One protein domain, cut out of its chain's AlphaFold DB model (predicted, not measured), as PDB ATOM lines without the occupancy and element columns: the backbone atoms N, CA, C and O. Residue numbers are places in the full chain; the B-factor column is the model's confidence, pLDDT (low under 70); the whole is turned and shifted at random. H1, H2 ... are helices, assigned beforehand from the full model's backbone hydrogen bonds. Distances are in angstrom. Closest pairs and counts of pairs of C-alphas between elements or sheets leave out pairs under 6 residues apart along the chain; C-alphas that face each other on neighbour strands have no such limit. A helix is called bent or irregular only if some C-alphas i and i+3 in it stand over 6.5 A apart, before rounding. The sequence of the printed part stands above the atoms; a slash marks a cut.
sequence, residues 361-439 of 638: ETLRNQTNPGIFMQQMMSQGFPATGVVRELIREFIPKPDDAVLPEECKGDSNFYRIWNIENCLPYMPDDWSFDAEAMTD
ATOM      1  N   GLU A 361     152.193 106.046 113.198       95.31
ATOM      2  CA  GLU A 361     151.805 106.932 112.086       95.31
ATOM      3  C   GLU A 361     151.049 108.156 112.623       95.31
ATOM      4  O   GLU A 361     151.345 109.287 112.230       95.31
ATOM      5  N   THR A 362     150.144 107.967 113.586       94.88
ATOM      6  CA  THR A 362     149.473 109.069 114.288       94.88
ATOM      7  C   THR A 362     150.458 109.954 115.058       94.88
ATOM      8  O   THR A 362     150.284 111.174 115.052       94.88
ATOM      9  N   LEU A 363     151.501 109.383 115.679       96.31
ATOM     10  CA  LEU A 363     152.533 110.169 116.373       96.31
ATOM     11  C   LEU A 363     153.385 111.001 115.396       96.31
ATOM     12  O   LEU A 363     153.478 112.214 115.581       96.31
ATOM     13  N   ARG A 364     153.909 110.412 114.305       96.75
ATOM     14  CA  ARG A 364     154.686 111.151 113.282       96.75
ATOM     15  C   ARG A 364     153.898 112.294 112.631       96.75
ATOM     16  O   ARG A 364     154.474 113.318 112.284       96.75
ATOM     17  N   ASN A 365     152.581 112.139 112.467       95.75
ATOM     18  CA  ASN A 365     151.710 113.163 111.871       95.75
ATOM     19  C   ASN A 365     151.284 114.283 112.846       95.75
ATOM     20  O   ASN A 365     150.557 115.202 112.448       95.75
ATOM     21  N   GLN A 366     151.686 114.229 114.116       95.56
ATOM     22  CA  GLN A 366     151.334 115.245 115.103       95.56
ATOM     23  C   GLN A 366     152.190 116.518 114.947       95.56
ATOM     24  O   GLN A 366     153.338 116.482 114.528       95.56
ATOM     25  N   THR A 367     151.622 117.675 115.297       92.56
ATOM     26  CA  THR A 367     152.302 118.988 115.225       92.56
ATOM     27  C   THR A 367     152.254 119.781 116.532       92.56
ATOM     28  O   THR A 367     152.992 120.751 116.681       92.56
ATOM     29  N   ASN A 368     151.421 119.374 117.496       93.12
ATOM     30  CA  ASN A 368     151.424 119.909 118.854       93.12
ATOM     31  C   ASN A 368     152.058 118.876 119.823       93.12
ATOM     32  O   ASN A 368     151.569 117.745 119.894       93.12
ATOM     33  N   PRO A 369     153.088 119.249 120.606       92.69
ATOM     34  CA  PRO A 369     153.784 118.335 121.519       92.69
ATOM     35  C   PRO A 369     152.973 117.937 122.766       92.69
ATOM     36  O   PRO A 369     153.157 116.841 123.284       92.69
ATOM     37  N   GLY A 370     152.049 118.775 123.246       90.81
ATOM     38  CA  GLY A 370     151.132 118.418 124.333       90.81
ATOM     39  C   GLY A 370     150.148 117.325 123.913       90.81
ATOM     40  O   GLY A 370     149.944 116.353 124.645       90.81
ATOM     41  N   ILE A 371     149.616 117.421 122.690       92.94
ATOM     42  CA  ILE A 371     148.796 116.362 122.088       92.94
ATOM     43  C   ILE A 371     149.655 115.127 121.772       92.94
ATOM     44  O   ILE A 371     149.197 114.017 122.027       92.94
ATOM     45  N   PHE A 372     150.906 115.287 121.316       95.25
ATOM     46  CA  PHE A 372     151.843 114.167 121.128       95.25
ATOM     47  C   PHE A 372     152.048 113.389 122.432       95.25
ATOM     48  O   PHE A 372     151.815 112.185 122.468       95.25
ATOM     49  N   MET A 373     152.407 114.070 123.525       91.88
ATOM     50  CA  MET A 373     152.599 113.440 124.836       91.88
ATOM     51  C   MET A 373     151.312 112.781 125.350       91.88
ATOM     52  O   MET A 373     151.367 111.688 125.913       91.88
ATOM     53  N   GLN A 374     150.144 113.395 125.123       90.31
ATOM     54  CA  GLN A 374     148.854 112.781 125.447       90.31
ATOM     55  C   GLN A 374     148.597 111.506 124.626       90.31
ATOM     56  O   GLN A 374     148.147 110.510 125.191       90.31
ATOM     57  N   GLN A 375     148.879 111.517 123.321       92.44
ATOM     58  CA  GLN A 375     148.701 110.360 122.440       92.44
ATOM     59  C   GLN A 375     149.665 109.231 122.810       92.44
ATOM     60  O   GLN A 375     149.214 108.113 123.039       92.44
ATOM     61  N   MET A 376     150.949 109.547 122.977       92.44
ATOM     62  CA  MET A 376     152.003 108.642 123.436       92.44
ATOM     63  C   MET A 376     151.602 107.948 124.750       92.44
ATOM     64  O   MET A 376     151.552 106.722 124.816       92.44
ATOM     65  N   MET A 377     151.188 108.703 125.773       86.62
ATOM     66  CA  MET A 377     150.725 108.105 127.033       86.62
ATOM     67  C   MET A 377     149.404 107.327 126.892       86.62
ATOM     68  O   MET A 377     149.192 106.362 127.621       86.62
ATOM     69  N   SER A 378     148.520 107.692 125.955       88.12
ATOM     70  CA  SER A 378     147.290 106.927 125.683       88.12
ATOM     71  C   SER A 378     147.527 105.602 124.945       88.12
ATOM     72  O   SER A 378     146.689 104.710 125.044       88.12
ATOM     73  N   GLN A 379     148.666 105.464 124.255       88.94
ATOM     74  CA  GLN A 379     149.149 104.216 123.648       88.94
ATOM     75  C   GLN A 379     149.951 103.346 124.643       88.94
ATOM     76  O   GLN A 379     150.462 102.299 124.273       88.94
ATOM     77  N   GLY A 380     150.079 103.758 125.911       84.00
ATOM     78  CA  GLY A 380     150.747 102.958 126.944       84.00
ATOM     79  C   GLY A 380     152.276 103.066 126.988       84.00
ATOM     80  O   GLY A 380     152.900 102.322 127.741       84.00
ATOM     81  N   PHE A 381     152.893 104.004 126.255       85.19
ATOM     82  CA  PHE A 381     154.321 104.305 126.427       85.19
ATOM     83  C   PHE A 381     154.633 104.666 127.899       85.19
ATOM     84  O   PHE A 381     153.908 105.468 128.502       85.19
ATOM     85  N   PRO A 382     155.704 104.109 128.495       74.50
ATOM     86  CA  PRO A 382     155.943 104.182 129.932       74.50
ATOM     87  C   PRO A 382     156.632 105.483 130.360       74.50
ATOM     88  O   PRO A 382     157.288 106.158 129.575       74.50
ATOM     89  N   ALA A 383     156.566 105.800 131.654       74.62
ATOM     90  CA  ALA A 383     157.230 106.966 132.245       74.62
ATOM     91  C   ALA A 383     158.685 106.680 132.710       74.62
ATOM     92  O   ALA A 383     159.075 107.092 133.806       74.62
ATOM     93  N   THR A 384     159.473 105.953 131.907       77.00
ATOM     94  CA  THR A 384     160.883 105.599 132.201       77.00
ATOM     95  C   THR A 384     161.835 106.797 132.077       77.00
ATOM     96  O   THR A 384     161.451 107.856 131.576       77.00
ATOM     97  N   GLY A 385     163.101 106.637 132.498       76.62
ATOM     98  CA  GLY A 385     164.182 107.586 132.189       76.62
ATOM     99  C   GLY A 385     164.256 107.911 130.712       76.62
ATOM    100  O   GLY A 385     163.989 109.046 130.338       76.62
ATOM    101  N   VAL A 386     164.437 106.883 129.883       81.38
ATOM    102  CA  VAL A 386     164.473 106.957 128.413       81.38
ATOM    103  C   VAL A 386     163.351 107.827 127.826       81.38
ATOM    104  O   VAL A 386     163.613 108.707 127.011       81.38
ATOM    105  N   VAL A 387     162.093 107.652 128.249       86.06
ATOM    106  CA  VAL A 387     160.980 108.462 127.713       86.06
ATOM    107  C   VAL A 387     161.021 109.909 128.227       86.06
ATOM    108  O   VAL A 387     160.715 110.831 127.473       86.06
ATOM    109  N   ARG A 388     161.454 110.153 129.473       85.56
ATOM    110  CA  ARG A 388     161.677 111.517 130.004       85.56
ATOM    111  C   ARG A 388     162.869 112.211 129.337       85.56
ATOM    112  O   ARG A 388     162.804 113.416 129.109       85.56
ATOM    113  N   GLU A 389     163.924 111.469 129.013       85.69
ATOM    114  CA  GLU A 389     165.080 111.929 128.245       85.69
ATOM    115  C   GLU A 389     164.633 112.368 126.846       85.69
ATOM    116  O   GLU A 389     164.866 113.511 126.472       85.69
ATOM    117  N   LEU A 390     163.877 111.528 126.129       90.88
ATOM    118  CA  LEU A 390     163.304 111.864 124.821       90.88
ATOM    119  C   LEU A 390     162.380 113.094 124.884       90.88
ATOM    120  O   LEU A 390     162.459 113.975 124.029       90.88
ATOM    121  N   ILE A 391     161.541 113.216 125.918       91.69
ATOM    122  CA  ILE A 391     160.731 114.426 126.145       91.69
ATOM    123  C   ILE A 391     161.628 115.672 126.306       91.69
ATOM    124  O   ILE A 391     161.326 116.713 125.724       91.69
ATOM    125  N   ARG A 392     162.734 115.580 127.059       90.75
ATOM    126  CA  ARG A 392     163.705 116.677 127.250       90.75
ATOM    127  C   ARG A 392     164.506 116.993 125.979       90.75
ATOM    128  O   ARG A 392     164.815 118.159 125.747       90.75
ATOM    129  N   GLU A 393     164.834 115.985 125.174       91.75
ATOM    130  CA  GLU A 393     165.589 116.097 123.919       91.75
ATOM    131  C   GLU A 393     164.775 116.843 122.847       91.75
ATOM    132  O   GLU A 393     165.255 117.813 122.259       91.75
ATOM    133  N   PHE A 394     163.513 116.447 122.643       94.75
ATOM    134  CA  PHE A 394     162.653 117.002 121.592       94.75
ATOM    135  C   PHE A 394     161.808 118.211 122.036       94.75
ATOM    136  O   PHE A 394     161.381 119.006 121.191       94.75
ATOM    137  N   ILE A 395     161.589 118.403 123.344       94.12
ATOM    138  CA  ILE A 395     160.834 119.533 123.920       94.12
ATOM    139  C   ILE A 395     161.664 120.220 125.033       94.12
ATOM    140  O   ILE A 395     161.253 120.246 126.193       94.12
ATOM    141  N   PRO A 396     162.843 120.795 124.731       93.88
ATOM    142  CA  PRO A 396     163.774 121.288 125.747       93.88
ATOM    143  C   PRO A 396     163.205 122.456 126.568       93.88
ATOM    144  O   PRO A 396     163.063 123.576 126.069       93.88
ATOM    145  N   LYS A 397     162.921 122.214 127.856       93.56
ATOM    146  CA  LYS A 397     162.439 123.236 128.799       93.56
ATOM    147  C   LYS A 397     163.370 124.468 128.832       93.56
ATOM    148  O   LYS A 397     164.557 124.312 129.131       93.56
ATOM    149  N   PRO A 398     162.848 125.697 128.647       93.75
ATOM    150  CA  PRO A 398     163.615 126.930 128.822       93.75
ATOM    151  C   PRO A 398     164.162 127.132 130.248       93.75
ATOM    152  O   PRO A 398     163.786 126.444 131.203       93.75
ATOM    153  N   ASP A 399     165.040 128.124 130.407       92.75
ATOM    154  CA  ASP A 399     165.539 128.559 131.716       92.75
ATOM    155  C   ASP A 399     164.376 129.059 132.604       92.75
ATOM    156  O   ASP A 399     163.527 129.841 132.166       92.75
ATOM    157  N   ASP A 400     164.338 128.645 133.874       93.19
ATOM    158  CA  ASP A 400     163.299 129.067 134.827       93.19
ATOM    159  C   ASP A 400     163.301 130.594 135.075       93.19
ATOM    160  O   ASP A 400     162.325 131.141 135.589       93.19
ATOM    161  N   ALA A 401     164.358 131.315 134.683       92.69
ATOM    162  CA  ALA A 401     164.418 132.775 134.697       92.69
ATOM    163  C   ALA A 401     163.547 133.458 133.618       92.69
ATOM    164  O   ALA A 401     163.239 134.643 133.774       92.69
ATOM    165  N   VAL A 402     163.151 132.754 132.546       91.75
ATOM    166  CA  VAL A 402     162.236 133.278 131.506       91.75
ATOM    167  C   VAL A 402     160.818 132.704 131.588       91.75
ATOM    168  O   VAL A 402     159.901 133.271 130.993       91.75
ATOM    169  N   LEU A 403     160.620 131.622 132.344       93.75
ATOM    170  CA  LEU A 403     159.322 130.967 132.520       93.75
ATOM    171  C   LEU A 403     158.457 131.646 133.608       93.75
ATOM    172  O   LEU A 403     158.985 132.134 134.616       93.75
ATOM    173  N   PRO A 404     157.118 131.658 133.452       94.50
ATOM    174  CA  PRO A 404     156.203 132.037 134.528       94.50
ATOM    175  C   PRO A 404     156.243 130.986 135.652       94.50
ATOM    176  O   PRO A 404     156.659 129.851 135.428       94.50
ATOM    177  N   GLU A 405     155.827 131.349 136.867       93.19
ATOM    178  CA  GLU A 405     155.989 130.509 138.071       93.19
ATOM    179  C   GLU A 405     155.337 129.125 137.911       93.19
ATOM    180  O   GLU A 405     155.926 128.105 138.260       93.19
ATOM    181  N   GLU A 406     154.160 129.092 137.287       92.00
ATOM    182  CA  GLU A 406     153.388 127.900 136.935       92.00
ATOM    183  C   GLU A 406     154.064 126.961 135.916       92.00
ATOM    184  O   GLU A 406     153.571 125.856 135.710       92.00
ATOM    185  N   CYS A 407     155.181 127.359 135.300       93.75
ATOM    186  CA  CYS A 407     155.953 126.556 134.346       93.75
ATOM    187  C   CYS A 407     157.379 126.228 134.822       93.75
ATOM    188  O   CYS A 407     158.109 125.563 134.090       93.75
ATOM    189  N   LYS A 408     157.804 126.681 136.010       93.06
ATOM    190  CA  LYS A 408     159.173 126.454 136.509       93.06
ATOM    191  C   LYS A 408     159.376 125.030 137.010       93.06
ATOM    192  O   LYS A 408     158.526 124.492 137.725       93.06
ATOM    193  N   GLY A 409     160.532 124.458 136.681       89.44
ATOM    194  CA  GLY A 409     160.883 123.074 136.983       89.44
ATOM    195  C   GLY A 409     160.119 122.035 136.148       89.44
ATOM    196  O   GLY A 409     158.931 122.174 135.846       89.44
ATOM    197  N   ASP A 410     160.810 120.947 135.810       86.31
ATOM    198  CA  ASP A 410     160.349 119.872 134.916       86.31
ATOM    199  C   ASP A 410     158.947 119.332 135.258       86.31
ATOM    200  O   ASP A 410     158.112 119.172 134.370       86.31
ATOM    201  N   SER A 411     158.659 119.116 136.547       85.94
ATOM    202  CA  SER A 411     157.380 118.563 137.037       85.94
ATOM    203  C   SER A 411     156.162 119.463 136.760       85.94
ATOM    204  O   SER A 411     155.030 118.979 136.687       85.94
ATOM    205  N   ASN A 412     156.373 120.769 136.566       88.50
ATOM    206  CA  ASN A 412     155.318 121.689 136.139       88.50
ATOM    207  C   ASN A 412     155.286 121.836 134.615       88.50
ATOM    208  O   ASN A 412     154.201 121.804 134.031       88.50
ATOM    209  N   PHE A 413     156.450 121.973 133.973       91.62
ATOM    210  CA  PHE A 413     156.558 122.205 132.531       91.62
ATOM    211  C   PHE A 413     156.059 121.017 131.693       91.62
ATOM    212  O   PHE A 413     155.185 121.185 130.847       91.62
ATOM    213  N   TYR A 414     156.545 119.801 131.971       89.88
ATOM    214  CA  TYR A 414     156.206 118.586 131.213       89.88
ATOM    215  C   TYR A 414     154.867 117.951 131.626       89.88
ATOM    216  O   TYR A 414     154.511 116.857 131.188       89.88
ATOM    217  N   ARG A 415     154.094 118.617 132.487       88.81
ATOM    218  CA  ARG A 415     152.801 118.115 132.949       88.81
ATOM    219  C   ARG A 415     151.772 118.265 131.830       88.81
ATOM    220  O   ARG A 415     151.480 119.386 131.430       88.81
ATOM    221  N   ILE A 416     151.167 117.158 131.383       82.81
ATOM    222  CA  ILE A 416     150.229 117.089 130.235       82.81
ATOM    223  C   ILE A 416     149.206 118.244 130.216       82.81
ATOM    224  O   ILE A 416     148.994 118.888 129.197       82.81
ATOM    225  N   TRP A 417     148.587 118.540 131.363       83.19
ATOM    226  CA  TRP A 417     147.540 119.566 131.495       83.19
ATOM    227  C   TRP A 417     148.055 121.015 131.563       83.19
ATOM    228  O   TRP A 417     147.252 121.938 131.687       83.19
ATOM    229  N   ASN A 418     149.373 121.213 131.544       89.25
ATOM    230  CA  ASN A 418     150.034 122.500 131.736       89.25
ATOM    231  C   ASN A 418     151.025 122.857 130.621       89.25
ATOM    232  O   ASN A 418     151.242 124.041 130.387       89.25
ATOM    233  N   ILE A 419     151.582 121.872 129.907       89.94
ATOM    234  CA  ILE A 419     152.566 122.100 128.839       89.94
ATOM    235  C   ILE A 419     152.057 123.101 127.787       89.94
ATOM    236  O   ILE A 419     152.781 124.024 127.435       89.94
ATOM    237  N   GLU A 420     150.778 123.039 127.405       90.69
ATOM    238  CA  GLU A 420     150.109 124.012 126.515       90.69
ATOM    239  C   GLU A 420     150.188 125.474 127.008       90.69
ATOM    240  O   GLU A 420     150.223 126.401 126.200       90.69
ATOM    241  N   ASN A 421     150.246 125.703 128.326       92.06
ATOM    242  CA  ASN A 421     150.431 127.035 128.914       92.06
ATOM    243  C   ASN A 421     151.898 127.495 128.849       92.06
ATOM    244  O   ASN A 421     152.165 128.695 128.900       92.06
ATOM    245  N   CYS A 422     152.836 126.549 128.750       93.19
ATOM    246  CA  CYS A 422     154.280 126.772 128.786       93.19
ATOM    247  C   CYS A 422     154.923 126.839 127.386       93.19
ATOM    248  O   CYS A 422     155.899 127.565 127.206       93.19
ATOM    249  N   LEU A 423     154.348 126.174 126.375       91.94
ATOM    250  CA  LEU A 423     154.788 126.251 124.971       91.94
ATOM    251  C   LEU A 423     154.907 127.688 124.409       91.94
ATOM    252  O   LEU A 423     155.852 127.932 123.662       91.94
ATOM    253  N   PRO A 424     154.053 128.674 124.772       92.94
ATOM    254  CA  PRO A 424     154.212 130.070 124.344       92.94
ATOM    255  C   PRO A 424     155.478 130.784 124.852       92.94
ATOM    256  O   PRO A 424     155.692 131.939 124.487       92.94
ATOM    257  N   TYR A 425     156.282 130.137 125.703       92.69
ATOM    258  CA  TYR A 425     157.556 130.645 126.228       92.69
ATOM    259  C   TYR A 425     158.783 129.918 125.642       92.69
ATOM    260  O   TYR A 425     159.907 130.165 126.083       92.69
ATOM    261  N   MET A 426     158.584 129.029 124.662       92.69
ATOM    262  CA  MET A 426     159.675 128.416 123.896       92.69
ATOM    263  C   MET A 426     160.389 129.455 123.006       92.69
ATOM    264  O   MET A 426     159.789 130.478 122.665       92.69
ATOM    265  N   PRO A 427     161.655 129.223 122.607       90.75
ATOM    266  CA  PRO A 427     162.368 130.104 121.679       90.75
ATOM    267  C   PRO A 427     161.664 130.240 120.318       90.75
ATOM    268  O   PRO A 427     161.169 129.252 119.780       90.75
ATOM    269  N   ASP A 428     161.681 131.445 119.729       88.81
ATOM    270  CA  ASP A 428     161.084 131.748 118.408       88.81
ATOM    271  C   ASP A 428     161.664 130.895 117.254       88.81
ATOM    272  O   ASP A 428     161.068 130.815 116.178       88.81
ATOM    273  N   ASP A 429     162.851 130.311 117.445       90.44
ATOM    274  CA  ASP A 429     163.574 129.463 116.493       90.44
ATOM    275  C   ASP A 429     163.459 127.952 116.771       90.44
ATOM    276  O   ASP A 429     163.966 127.155 115.980       90.44
ATOM    277  N   TRP A 430     162.764 127.541 117.839       93.38
ATOM    278  CA  TRP A 430     162.457 126.133 118.102       93.38
ATOM    279  C   TRP A 430     161.183 125.676 117.376       93.38
ATOM    280  O   TRP A 430     160.191 126.399 117.274       93.38
ATOM    281  N   SER A 431     161.191 124.426 116.914       93.44
ATOM    282  CA  SER A 431     160.031 123.737 116.351       93.44
ATOM    283  C   SER A 431     160.019 122.282 116.803       93.44
ATOM    284  O   SER A 431     161.056 121.624 116.753       93.44
ATOM    285  N   PHE A 432     158.850 121.774 117.190       95.56
ATOM    286  CA  PHE A 432     158.684 120.372 117.564       95.56
ATOM    287  C   PHE A 432     158.832 119.442 116.348       95.56
ATOM    288  O   PHE A 432     158.103 119.594 115.367       95.56
ATOM    289  N   ASP A 433     159.751 118.478 116.432       96.12
ATOM    290  CA  ASP A 433     159.975 117.448 115.413       96.12
ATOM    291  C   ASP A 433     159.360 116.114 115.868       96.12
ATOM    292  O   ASP A 433     159.979 115.310 116.568       96.12
ATOM    293  N   ALA A 434     158.095 115.911 115.497       96.62
ATOM    294  CA  ALA A 434     157.346 114.703 115.833       96.62
ATOM    295  C   ALA A 434     157.818 113.465 115.053       96.62
ATOM    296  O   ALA A 434     157.626 112.345 115.527       96.62
ATOM    297  N   GLU A 435     158.427 113.641 113.875       96.88
ATOM    298  CA  GLU A 435     158.933 112.532 113.062       96.88
ATOM    299  C   GLU A 435     160.170 111.938 113.747       96.88
ATOM    300  O   GLU A 435     160.156 110.767 114.130       96.88
ATOM    301  N   ALA A 436     161.161 112.780 114.054       96.19
ATOM    302  CA  ALA A 436     162.364 112.371 114.770       96.19
ATOM    303  C   ALA A 436     162.081 111.886 116.206       96.19
ATOM    304  O   ALA A 436     162.677 110.896 116.634       96.19
ATOM    305  N   MET A 437     161.139 112.504 116.939       96.69
ATOM    306  CA  MET A 437     160.753 112.008 118.270       96.69
ATOM    307  C   MET A 437     160.088 110.625 118.200       96.69
ATOM    308  O   MET A 437     160.335 109.783 119.063       96.69
ATOM    309  N   THR A 438     159.266 110.358 117.177       97.19
ATOM    310  CA  THR A 438     158.634 109.036 117.017       97.19
ATOM    311  C   THR A 438     159.640 107.975 116.587       97.19
ATOM    312  O   THR A 438     159.585 106.859 117.093       97.19
ATOM    313  N   ASP A 439     160.583 108.305 115.703       96.38
ATOM    314  CA  ASP A 439     161.653 107.383 115.306       96.38
ATOM    315  C   ASP A 439     162.575 107.053 116.493       96.38
ATOM    316  O   ASP A 439     162.971 105.903 116.675       96.38
TER     317      ASP A 439
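AT A GLANCE: This is residues 361 to 439 of the 638 residues of an uncharacterized protein of Myxococcales bacterium (UniProt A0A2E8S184). Short helices make two halves joined by H2 and H5, which meet near their first residues and run away from each other almost end to end. H1, H2, H3 and H6 make one half, with H6 between H1 and H3; H4, H5 and the long loop of residues 395 to 409 make the other. The 79 printed residues include six named helices, H1 to H6 in chain order, and no named strand: all helix. The whole is compact, with a radius of gyration of the C-alphas of 12.1 A and spans of 36 by 25 by 19 A.

IN THESE COORDINATES: H2, residues 369 to 378, is 13.8 A long and begins at C-alpha 369 (153.784, 118.335, 121.519). H5, residues 416 to 425, is 15.9 A long and irregular, C-alphas 417 and 420 being 7.2 A apart. H3, residues 385 to 394, is 14.3 A long. H1 is residues 361 to 364, H4 residues 410 to 413. H6, residues 434 to 439, ends at C-alpha 439 (161.653, 107.383, 115.306).

HOW THE PARTS SIT: H2 touches H5 at a shallow tilt of 17 degrees, opposite ways, the closest C-alphas being Gly 370 and Ile 419, 6.0 A. H1 only just touches H2, with 3 pairs of C-alphas within 8 A, the closest Leu 363 and Phe 372, 6.3 A. H1 touches H6, closest C-alphas Arg 364 and Glu 435, 4.5 A. H3 is close to H6 but not clearly touching, closest C-alphas Phe 394 and Met 437, 6.3 A; H2 and H3 are only just apart, at 8.3 A. H4 and H5 touch only at the corner, closest C-alphas Phe 413 and Ile 419, 5.4 A. Every O i to N i+4 pair is within hydrogen-bond range in H2, H3 and H6; H5 has 2 of 6, and 3 of 7 O i to N i+3 pairs; H1 and H4 are too short for an i+4 pair.

THE WHOLE: The C-alphas farthest apart are those of Glu 361 and Ala 401, 36.6 A. The printed part has no cut, and the link from H3 to H4 is long, with 15 residues. The mean pLDDT of the printed part is 90.9, and no printed residue is under 70.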